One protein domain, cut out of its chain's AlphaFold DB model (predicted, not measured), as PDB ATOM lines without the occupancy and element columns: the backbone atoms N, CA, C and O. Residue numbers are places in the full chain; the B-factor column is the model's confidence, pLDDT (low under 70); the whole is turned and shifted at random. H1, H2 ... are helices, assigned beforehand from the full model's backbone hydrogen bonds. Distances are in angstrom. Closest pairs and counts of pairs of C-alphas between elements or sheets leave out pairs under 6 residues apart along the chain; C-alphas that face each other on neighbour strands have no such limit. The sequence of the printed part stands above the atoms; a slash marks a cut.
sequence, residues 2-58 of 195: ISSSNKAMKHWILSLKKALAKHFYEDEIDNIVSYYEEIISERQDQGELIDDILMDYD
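Overview. This is residues 2 to 58 of the 195 residues of the protein "DUF1700 domain-containing protein" of Acholeplasmataceae bacterium (UniProt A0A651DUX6). Two long helices, H1 and H2, form a hairpin whose legs spread from the turn like a narrow V, and after a tight link at the open end the short helix H3 folds back toward the turn, packing on residues 5 to 12 of H1 and on residues 40 to 44 of H2. The printed part has 57 residues with three named helices, H1, H2 and H3 in order, and no named strand: all helix. It is compact, with a radius of gyration of the C-alphas of 11.6 A, and elongated, spanning 33 by 19 by 17 A.

Arrangement. H1, residues 2 to 20, touches H2, residues 26 to 45, with residues 13 to 20 alone; the closest C-alphas are those of Leu 20 and Ile 29, 6.2 A. This helical hairpin has a shallow tilt of 30 degrees, opposite ways. H3, residues 50 to 55, touches H1 at a shallow tilt of 32 degrees, the same way; the closest C-alphas, Ser 5 and Ile 50, are 6.1 A apart. H3 touches H2 at a steep tilt of 58 degrees, opposite ways; the closest C-alphas, Gln 44 and Ile 50, are 6.4 A apart. In H1, H2 and H3 every O i to N i+4 pair is within hydrogen-bond range.

Along the chain. H1 runs 27.3 A from C-alpha 2 at (377.843, 259.885, 205.801). H2 is 27.9 A long and H3 8.6 A, ending with C-alpha 55 at (387.995, 245.098, 209.769).

Size, cuts and confidence. The farthest C-alphas, Tyr 25 and Gly 47, are 33.4 A apart. The printed part has no cut, and both links are tight. Residues 2 to 5 have pLDDT under 70.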
ATOM      1  N   ILE A   2     378.144 259.945 204.345       52.78
ATOM      2  CA  ILE A   2     377.843 259.885 205.801       52.78
ATOM      3  C   ILE A   2     376.739 258.856 206.171       52.78
ATOM      4  O   ILE A   2     376.781 258.234 207.229       52.78
ATOM      5  N   SER A   3     375.776 258.612 205.274       59.69
ATOM      6  CA  SER A   3     374.659 257.674 205.503       59.69
ATOM      7  C   SER A   3     375.064 256.186 205.506       59.69
ATOM      8  O   SER A   3     374.486 255.405 206.264       59.69
ATOM      9  N   SER A   4     376.066 255.768 204.716       62.94
ATOM     10  CA  SER A   4     376.485 254.353 204.697       62.94
ATOM     11  C   SER A   4     377.353 253.998 205.902       62.94
ATOM     12  O   SER A   4     377.173 252.924 206.468       62.94
ATOM     13  N   SER A   5     378.207 254.924 206.352       68.00
ATOM     14  CA  SER A   5     379.078 254.723 207.515       68.00
ATOM     15  C   SER A   5     378.288 254.529 208.815       68.00
ATOM     16  O   SER A   5     378.502 253.560 209.540       68.00
ATOM     17  N   ASN A   6     377.267 255.359 209.045       78.00
ATOM     18  CA  ASN A   6     376.389 255.229 210.213       78.00
ATOM     19  C   ASN A   6     375.600 253.899 210.200       78.00
ATOM     20  O   ASN A   6     375.324 253.304 211.241       78.00
ATOM     21  N   LYS A   7     375.261 253.390 209.007       84.69
ATOM     22  CA  LYS A   7     374.565 252.106 208.845       84.69
ATOM     23  C   LYS A   7     375.483 250.910 209.123       84.69
ATOM     24  O   LYS A   7     375.042 249.975 209.791       84.69
ATOM     25  N   ALA A   8     376.727 250.947 208.640       85.06
ATOM     26  CA  ALA A   8     377.729 249.912 208.890       85.06
ATOM     27  C   ALA A   8     378.040 249.790 210.389       85.06
ATOM     28  O   ALA A   8     377.923 248.702 210.953       85.06
ATOM     29  N   MET A   9     378.284 250.923 211.058       87.94
ATOM     30  CA  MET A   9     378.541 250.973 212.499       87.94
ATOM     31  C   MET A   9     377.378 250.396 213.318       87.94
ATOM     32  O   MET A   9     377.578 249.524 214.160       87.94
ATOM     33  N   LYS A  10     376.133 250.794 213.020       89.06
ATOM     34  CA  LYS A  10     374.944 250.241 213.694       89.06
ATOM     35  C   LYS A  10     374.811 248.732 213.517       89.06
ATOM     36  O   LYS A  10     374.457 248.032 214.464       89.06
ATOM     37  N   HIS A  11     375.077 248.224 212.315       90.81
ATOM     38  CA  HIS A  11     375.011 246.791 212.043       90.81
ATOM     39  C   HIS A  11     376.098 246.015 212.800       90.81
ATOM     40  O   HIS A  11     375.824 244.944 213.352       90.81
ATOM     41  N   TRP A  12     377.313 246.560 212.871       92.50
ATOM     42  CA  TRP A  12     378.407 245.967 213.633       92.50
ATOM     43  C   TRP A  12     378.109 245.953 215.137       92.50
ATOM     44  O   TRP A  12     378.174 244.891 215.752       92.50
ATOM     45  N   ILE A  13     377.635 247.066 215.712       92.19
ATOM     46  CA  ILE A  13     377.234 247.141 217.129       92.19
ATOM     47  C   ILE A  13     376.114 246.139 217.443       92.19
ATOM     48  O   ILE A  13     376.156 245.460 218.470       92.19
ATOM     49  N   LEU A  14     375.117 245.995 216.563       92.38
ATOM     50  CA  LEU A  14     374.062 244.986 216.717       92.38
ATOM     51  C   LEU A  14     374.625 243.559 216.713       92.38
ATOM     52  O   LEU A  14     374.190 242.716 217.502       92.38
ATOM     53  N   SER A  15     375.600 243.294 215.845       91.69
ATOM     54  CA  SER A  15     376.277 241.997 215.759       91.69
ATOM     55  C   SER A  15     377.085 241.714 217.027       91.69
ATOM     56  O   SER A  15     376.950 240.632 217.605       91.69
ATOM     57  N   LEU A  16     377.821 242.712 217.525       92.00
ATOM     58  CA  LEU A  16     378.560 242.653 218.782       92.00
ATOM     59  C   LEU A  16     377.614 242.402 219.967       92.00
ATOM     60  O   LEU A  16     377.810 241.437 220.706       92.00
ATOM     61  N   LYS A  17     376.530 243.180 220.116       91.94
ATOM     62  CA  LYS A  17     375.520 242.977 221.175       91.94
ATOM     63  C   LYS A  17     374.944 241.562 221.149       91.94
ATOM     64  O   LYS A  17     374.850 240.911 222.189       91.94
ATOM     65  N   LYS A  18     374.596 241.052 219.962       92.06
ATOM     66  CA  LYS A  18     374.047 239.699 219.791       92.06
ATOM     67  C   LYS A  18     375.043 238.608 220.195       92.06
ATOM     68  O   LYS A  18     374.633 237.589 220.754       92.06
ATOM     69  N   ALA A  19     376.329 238.799 219.913       89.88
ATOM     70  CA  ALA A  19     377.372 237.859 220.300       89.88
ATOM     71  C   ALA A  19     377.644 237.915 221.817       89.88
ATOM     72  O   ALA A  19     377.626 236.878 222.486       89.88
ATOM     73  N   LEU A  20     377.765 239.120 222.386       88.81
ATOM     74  CA  LEU A  20     377.988 239.347 223.819       88.81
ATOM     75  C   LEU A  20     376.835 238.829 224.696       88.81
ATOM     76  O   LEU A  20     377.086 238.285 225.774       88.81
ATOM     77  N   ALA A  21     375.585 238.907 224.222       88.00
ATOM     78  CA  ALA A  21     374.396 238.428 224.938       88.00
ATOM     79  C   ALA A  21     374.459 236.944 225.339       88.00
ATOM     80  O   ALA A  21     373.823 236.523 226.310       88.00
ATOM     81  N   LYS A  22     375.261 236.138 224.634       84.38
ATOM     82  CA  LYS A  22     375.472 234.724 224.971       84.38
ATOM     83  C   LYS A  22     376.330 234.536 226.228       84.38
ATOM     84  O   LYS A  22     376.167 233.540 226.932       84.38
ATOM     85  N   HIS A  23     377.211 235.486 226.541       81.56
ATOM     86  CA  HIS A  23     378.257 235.333 227.561       81.56
ATOM     87  C   HIS A  23     378.084 236.277 228.762       81.56
ATOM     88  O   HIS A  23     378.396 235.901 229.900       81.56
ATOM     89  N   PHE A  24     377.505 237.456 228.541       85.94
ATOM     90  CA  PHE A  24     377.464 238.565 229.498       85.94
ATOM     91  C   PHE A  24     376.036 238.924 229.938       85.94
ATOM     92  O   PHE A  24     375.061 238.342 229.446       85.94
ATOM     93  N   TYR A  25     375.909 239.758 230.967       86.00
ATOM     94  CA  TYR A  25     374.664 240.400 231.407       86.00
ATOM     95  C   TYR A  25     374.484 241.752 230.705       86.00
ATOM     96  O   TYR A  25     375.455 242.286 230.185       86.00
ATOM     97  N   GLU A  26     373.264 242.298 230.648       86.06
ATOM     98  CA  GLU A  26     373.002 243.526 229.870       86.06
ATOM     99  C   GLU A  26     373.857 244.721 230.297       86.06
ATOM    100  O   GLU A  26     374.427 245.391 229.444       86.06
ATOM    101  N   ASP A  27     374.046 244.917 231.600       86.31
ATOM    102  CA  ASP A  27     374.912 245.960 232.150       86.31
ATOM    103  C   ASP A  27     376.372 245.810 231.692       86.31
ATOM    104  O   ASP A  27     377.056 246.786 231.393       86.31
ATOM    105  N   GLU A  28     376.866 244.579 231.593       87.69
ATOM    106  CA  GLU A  28     378.211 244.292 231.094       87.69
ATOM    107  C   GLU A  28     378.308 244.496 229.578       87.69
ATOM    108  O   GLU A  28     379.323 244.995 229.092       87.69
ATOM    109  N   ILE A  29     377.260 244.129 228.831       91.19
ATOM    110  CA  ILE A  29     377.183 244.312 227.377       91.19
ATOM    111  C   ILE A  29     377.249 245.796 227.042       91.19
ATOM    112  O   ILE A  29     378.040 246.180 226.185       91.19
ATOM    113  N   ASP A  30     376.456 246.624 227.718       90.69
ATOM    114  CA  ASP A  30     376.411 248.056 227.439       90.69
ATOM    115  C   ASP A  30     377.743 248.739 227.762       90.69
ATOM    116  O   ASP A  30     378.205 249.562 226.976       90.69
ATOM    117  N   ASN A  31     378.428 248.327 228.834       89.31
ATOM    118  CA  ASN A  31     379.774 248.815 229.144       89.31
ATOM    119  C   ASN A  31     380.799 248.455 228.052       89.31
ATOM    120  O   ASN A  31     381.604 249.297 227.661       89.31
ATOM    121  N   ILE A  32     380.783 247.212 227.554       91.19
ATOM    122  CA  ILE A  32     381.696 246.777 226.483       91.19
ATOM    123  C   ILE A  32     381.383 247.525 225.186       91.19
ATOM    124  O   ILE A  32     382.294 248.002 224.519       91.19
ATOM    125  N   VAL A  33     380.104 247.638 224.828       93.38
ATOM    126  CA  VAL A  33     379.678 248.324 223.605       93.38
ATOM    127  C   VAL A  33     380.052 249.796 223.657       93.38
ATOM    128  O   VAL A  33     380.631 250.278 222.694       93.38
ATOM    129  N   SER A  34     379.802 250.477 224.779       92.50
ATOM    130  CA  SER A  34     380.165 251.885 224.953       92.50
ATOM    131  C   SER A  34     381.668 252.110 224.780       92.50
ATOM    132  O   SER A  34     382.059 253.071 224.132       92.50
ATOM    133  N   TYR A  35     382.503 251.212 225.311       92.31
ATOM    134  CA  TYR A  35     383.959 251.288 225.162       92.31
ATOM    135  C   TYR A  35     384.407 251.183 223.696       92.31
ATOM    136  O   TYR A  35     385.221 251.978 223.237       92.31
ATOM    137  N   TYR A  36     383.867 250.222 222.938       92.00
ATOM    138  CA  TYR A  36     384.220 250.090 221.520       92.00
ATOM    139  C   TYR A  36     383.597 251.187 220.654       92.00
ATOM    140  O   TYR A  36     384.218 251.606 219.686       92.00
ATOM    141  N   GLU A  37     382.403 251.673 220.990       91.75
ATOM    142  CA  GLU A  37     381.774 252.801 220.299       91.75
ATOM    143  C   GLU A  37     382.600 254.085 220.459       91.75
ATOM    144  O   GLU A  37     382.803 254.793 219.474       91.75
ATOM    145  N   GLU A  38     383.149 254.337 221.651       91.44
ATOM    146  CA  GLU A  38     384.073 255.449 221.916       91.44
ATOM    147  C   GLU A  38     385.352 255.315 221.078       91.44
ATOM    148  O   GLU A  38     385.669 256.216 220.306       91.44
ATOM    149  N   ILE A  39     386.018 254.155 221.112       91.06
ATOM    150  CA  ILE A  39     387.256 253.920 220.344       91.06
ATOM    151  C   ILE A  39     387.039 254.029 218.830       91.06
ATOM    152  O   ILE A  39     387.870 254.591 218.115       91.06
ATOM    153  N   ILE A  40     385.944 253.468 218.314       91.50
ATOM    154  CA  ILE A  40     385.627 253.535 216.883       91.50
ATOM    155  C   ILE A  40     385.336 254.985 216.480       91.50
ATOM    156  O   ILE A  40     385.804 255.420 215.428       91.50
ATOM    157  N   SER A  41     384.619 255.736 217.321       90.44
ATOM    158  CA  SER A  41     384.329 257.152 217.075       90.44
ATOM    159  C   SER A  41     385.605 257.997 217.086       90.44
ATOM    160  O   SER A  41     385.801 258.799 216.180       90.44
ATOM    161  N   GLU A  42     386.524 257.764 218.029       91.44
ATOM    162  CA  GLU A  42     387.817 258.461 218.080       91.44
ATOM    163  C   GLU A  42     388.662 258.227 216.818       91.44
ATOM    164  O   GLU A  42     389.221 259.176 216.265       91.44
ATOM    165  N   ARG A  43     388.742 256.984 216.325       89.62
ATOM    166  CA  ARG A  43     389.467 256.665 215.076       89.62
ATOM    167  C   ARG A  43     388.790 257.278 213.852       89.62
ATOM    168  O   ARG A  43     389.460 257.778 212.946       89.62
ATOM    169  N   GLN A  44     387.460 257.298 213.835       89.56
ATOM    170  CA  GLN A  44     386.700 257.953 212.776       89.56
ATOM    171  C   GLN A  44     386.944 259.472 212.756       89.56
ATOM    172  O   GLN A  44     387.133 260.043 211.681       89.56
ATOM    173  N   ASP A  45     386.995 260.119 213.922       88.81
ATOM    174  CA  ASP A  45     387.293 261.551 214.058       88.81
ATOM    175  C   ASP A  45     388.731 261.890 213.626       88.81
ATOM    176  O   ASP A  45     388.996 262.990 213.134       88.81
ATOM    177  N   GLN A  46     389.655 260.929 213.731       90.69
ATOM    178  CA  GLN A  46     391.021 261.022 213.198       90.69
ATOM    179  C   GLN A  46     391.096 260.868 211.668       90.69
ATOM    180  O   GLN A  46     392.160 261.070 211.079       90.69
ATOM    181  N   GLY A  47     389.973 260.576 211.004       86.88
ATOM    182  CA  GLY A  47     389.857 260.524 209.548       86.88
ATOM    183  C   GLY A  47     390.012 259.131 208.936       86.88
ATOM    184  O   GLY A  47     390.111 259.026 207.712       86.88
ATOM    185  N   GLU A  48     390.022 258.069 209.744       88.62
ATOM    186  CA  GLU A  48     390.026 256.692 209.246       88.62
ATOM    187  C   GLU A  48     388.657 256.294 208.657       88.62
ATOM    188  O   GLU A  48     387.594 256.747 209.098       88.62
ATOM    189  N   LEU A  49     388.662 255.431 207.636       88.56
ATOM    190  CA  LEU A  49     387.427 254.915 207.049       88.56
ATOM    191  C   LEU A  49     386.804 253.866 207.974       88.56
ATOM    192  O   LEU A  49     387.476 252.957 208.451       88.56
ATOM    193  N   ILE A  50     385.487 253.955 208.174       87.12
ATOM    194  CA  ILE A  50     384.761 253.050 209.077       87.12
ATOM    195  C   ILE A  50     384.926 251.575 208.700       87.12
ATOM    196  O   ILE A  50     385.018 250.736 209.584       87.12
ATOM    197  N   ASP A  51     384.968 251.257 207.407       87.00
ATOM    198  CA  ASP A  51     385.074 249.871 206.957       87.00
ATOM    199  C   ASP A  51     386.442 249.286 207.337       87.00
ATOM    200  O   ASP A  51     386.501 248.154 207.810       87.00
ATOM    201  N   ASP A  52     387.508 250.089 207.252       87.50
ATOM    202  CA  ASP A  52     388.860 249.694 207.656       87.50
ATOM    203  C   ASP A  52     388.943 249.517 209.181       87.50
ATOM    204  O   ASP A  52     389.420 248.488 209.658       87.50
ATOM    205  N   ILE A  53     388.375 250.454 209.956       87.38
ATOM    206  CA  ILE A  53     388.319 250.349 211.426       87.38
ATOM    207  C   ILE A  53     387.598 249.063 211.853       87.38
ATOM    208  O   ILE A  53     388.044 248.365 212.758       87.38
ATOM    209  N   LEU A  54     386.456 248.749 211.234       88.69
ATOM    210  CA  LEU A  54     385.665 247.574 211.602       88.69
ATOM    211  C   LEU A  54     386.341 246.257 211.195       88.69
ATOM    212  O   LEU A  54     386.076 245.238 211.832       88.69
ATOM    213  N   MET A  55     387.198 246.264 210.168       87.50
ATOM    214  CA  MET A  55     387.995 245.098 209.769       87.50
ATOM    215  C   MET A  55     389.121 244.778 210.757       87.50
ATOM    216  O   MET A  55     389.485 243.611 210.877       87.50
ATOM    217  N   ASP A  56     389.619 245.771 211.501       87.88
ATOM    218  CA  ASP A  56     390.615 245.561 212.561       87.88
ATOM    219  C   ASP A  56     390.045 244.804 213.777       87.88
ATOM    220  O   ASP A  56     390.802 244.263 214.585       87.88
ATOM    221  N   TYR A  57     388.715 244.768 213.937       88.44
ATOM    222  CA  TYR A  57     388.060 244.212 215.120       88.44
ATOM    223  C   TYR A  57     387.314 242.905 214.840       88.44
ATOM    224  O   TYR A  57     386.205 242.899 214.298       88.44
ATOM    225  N   ASP A  58     387.861 241.799 215.348       89.88
ATOM    226  CA  ASP A  58     387.152 240.522 215.427       89.88
ATOM    227  C   ASP A  58     386.296 240.442 216.709       89.88
ATOM    228  O   ASP A  58     386.781 240.577 217.836       89.88
TER     229      ASP A  58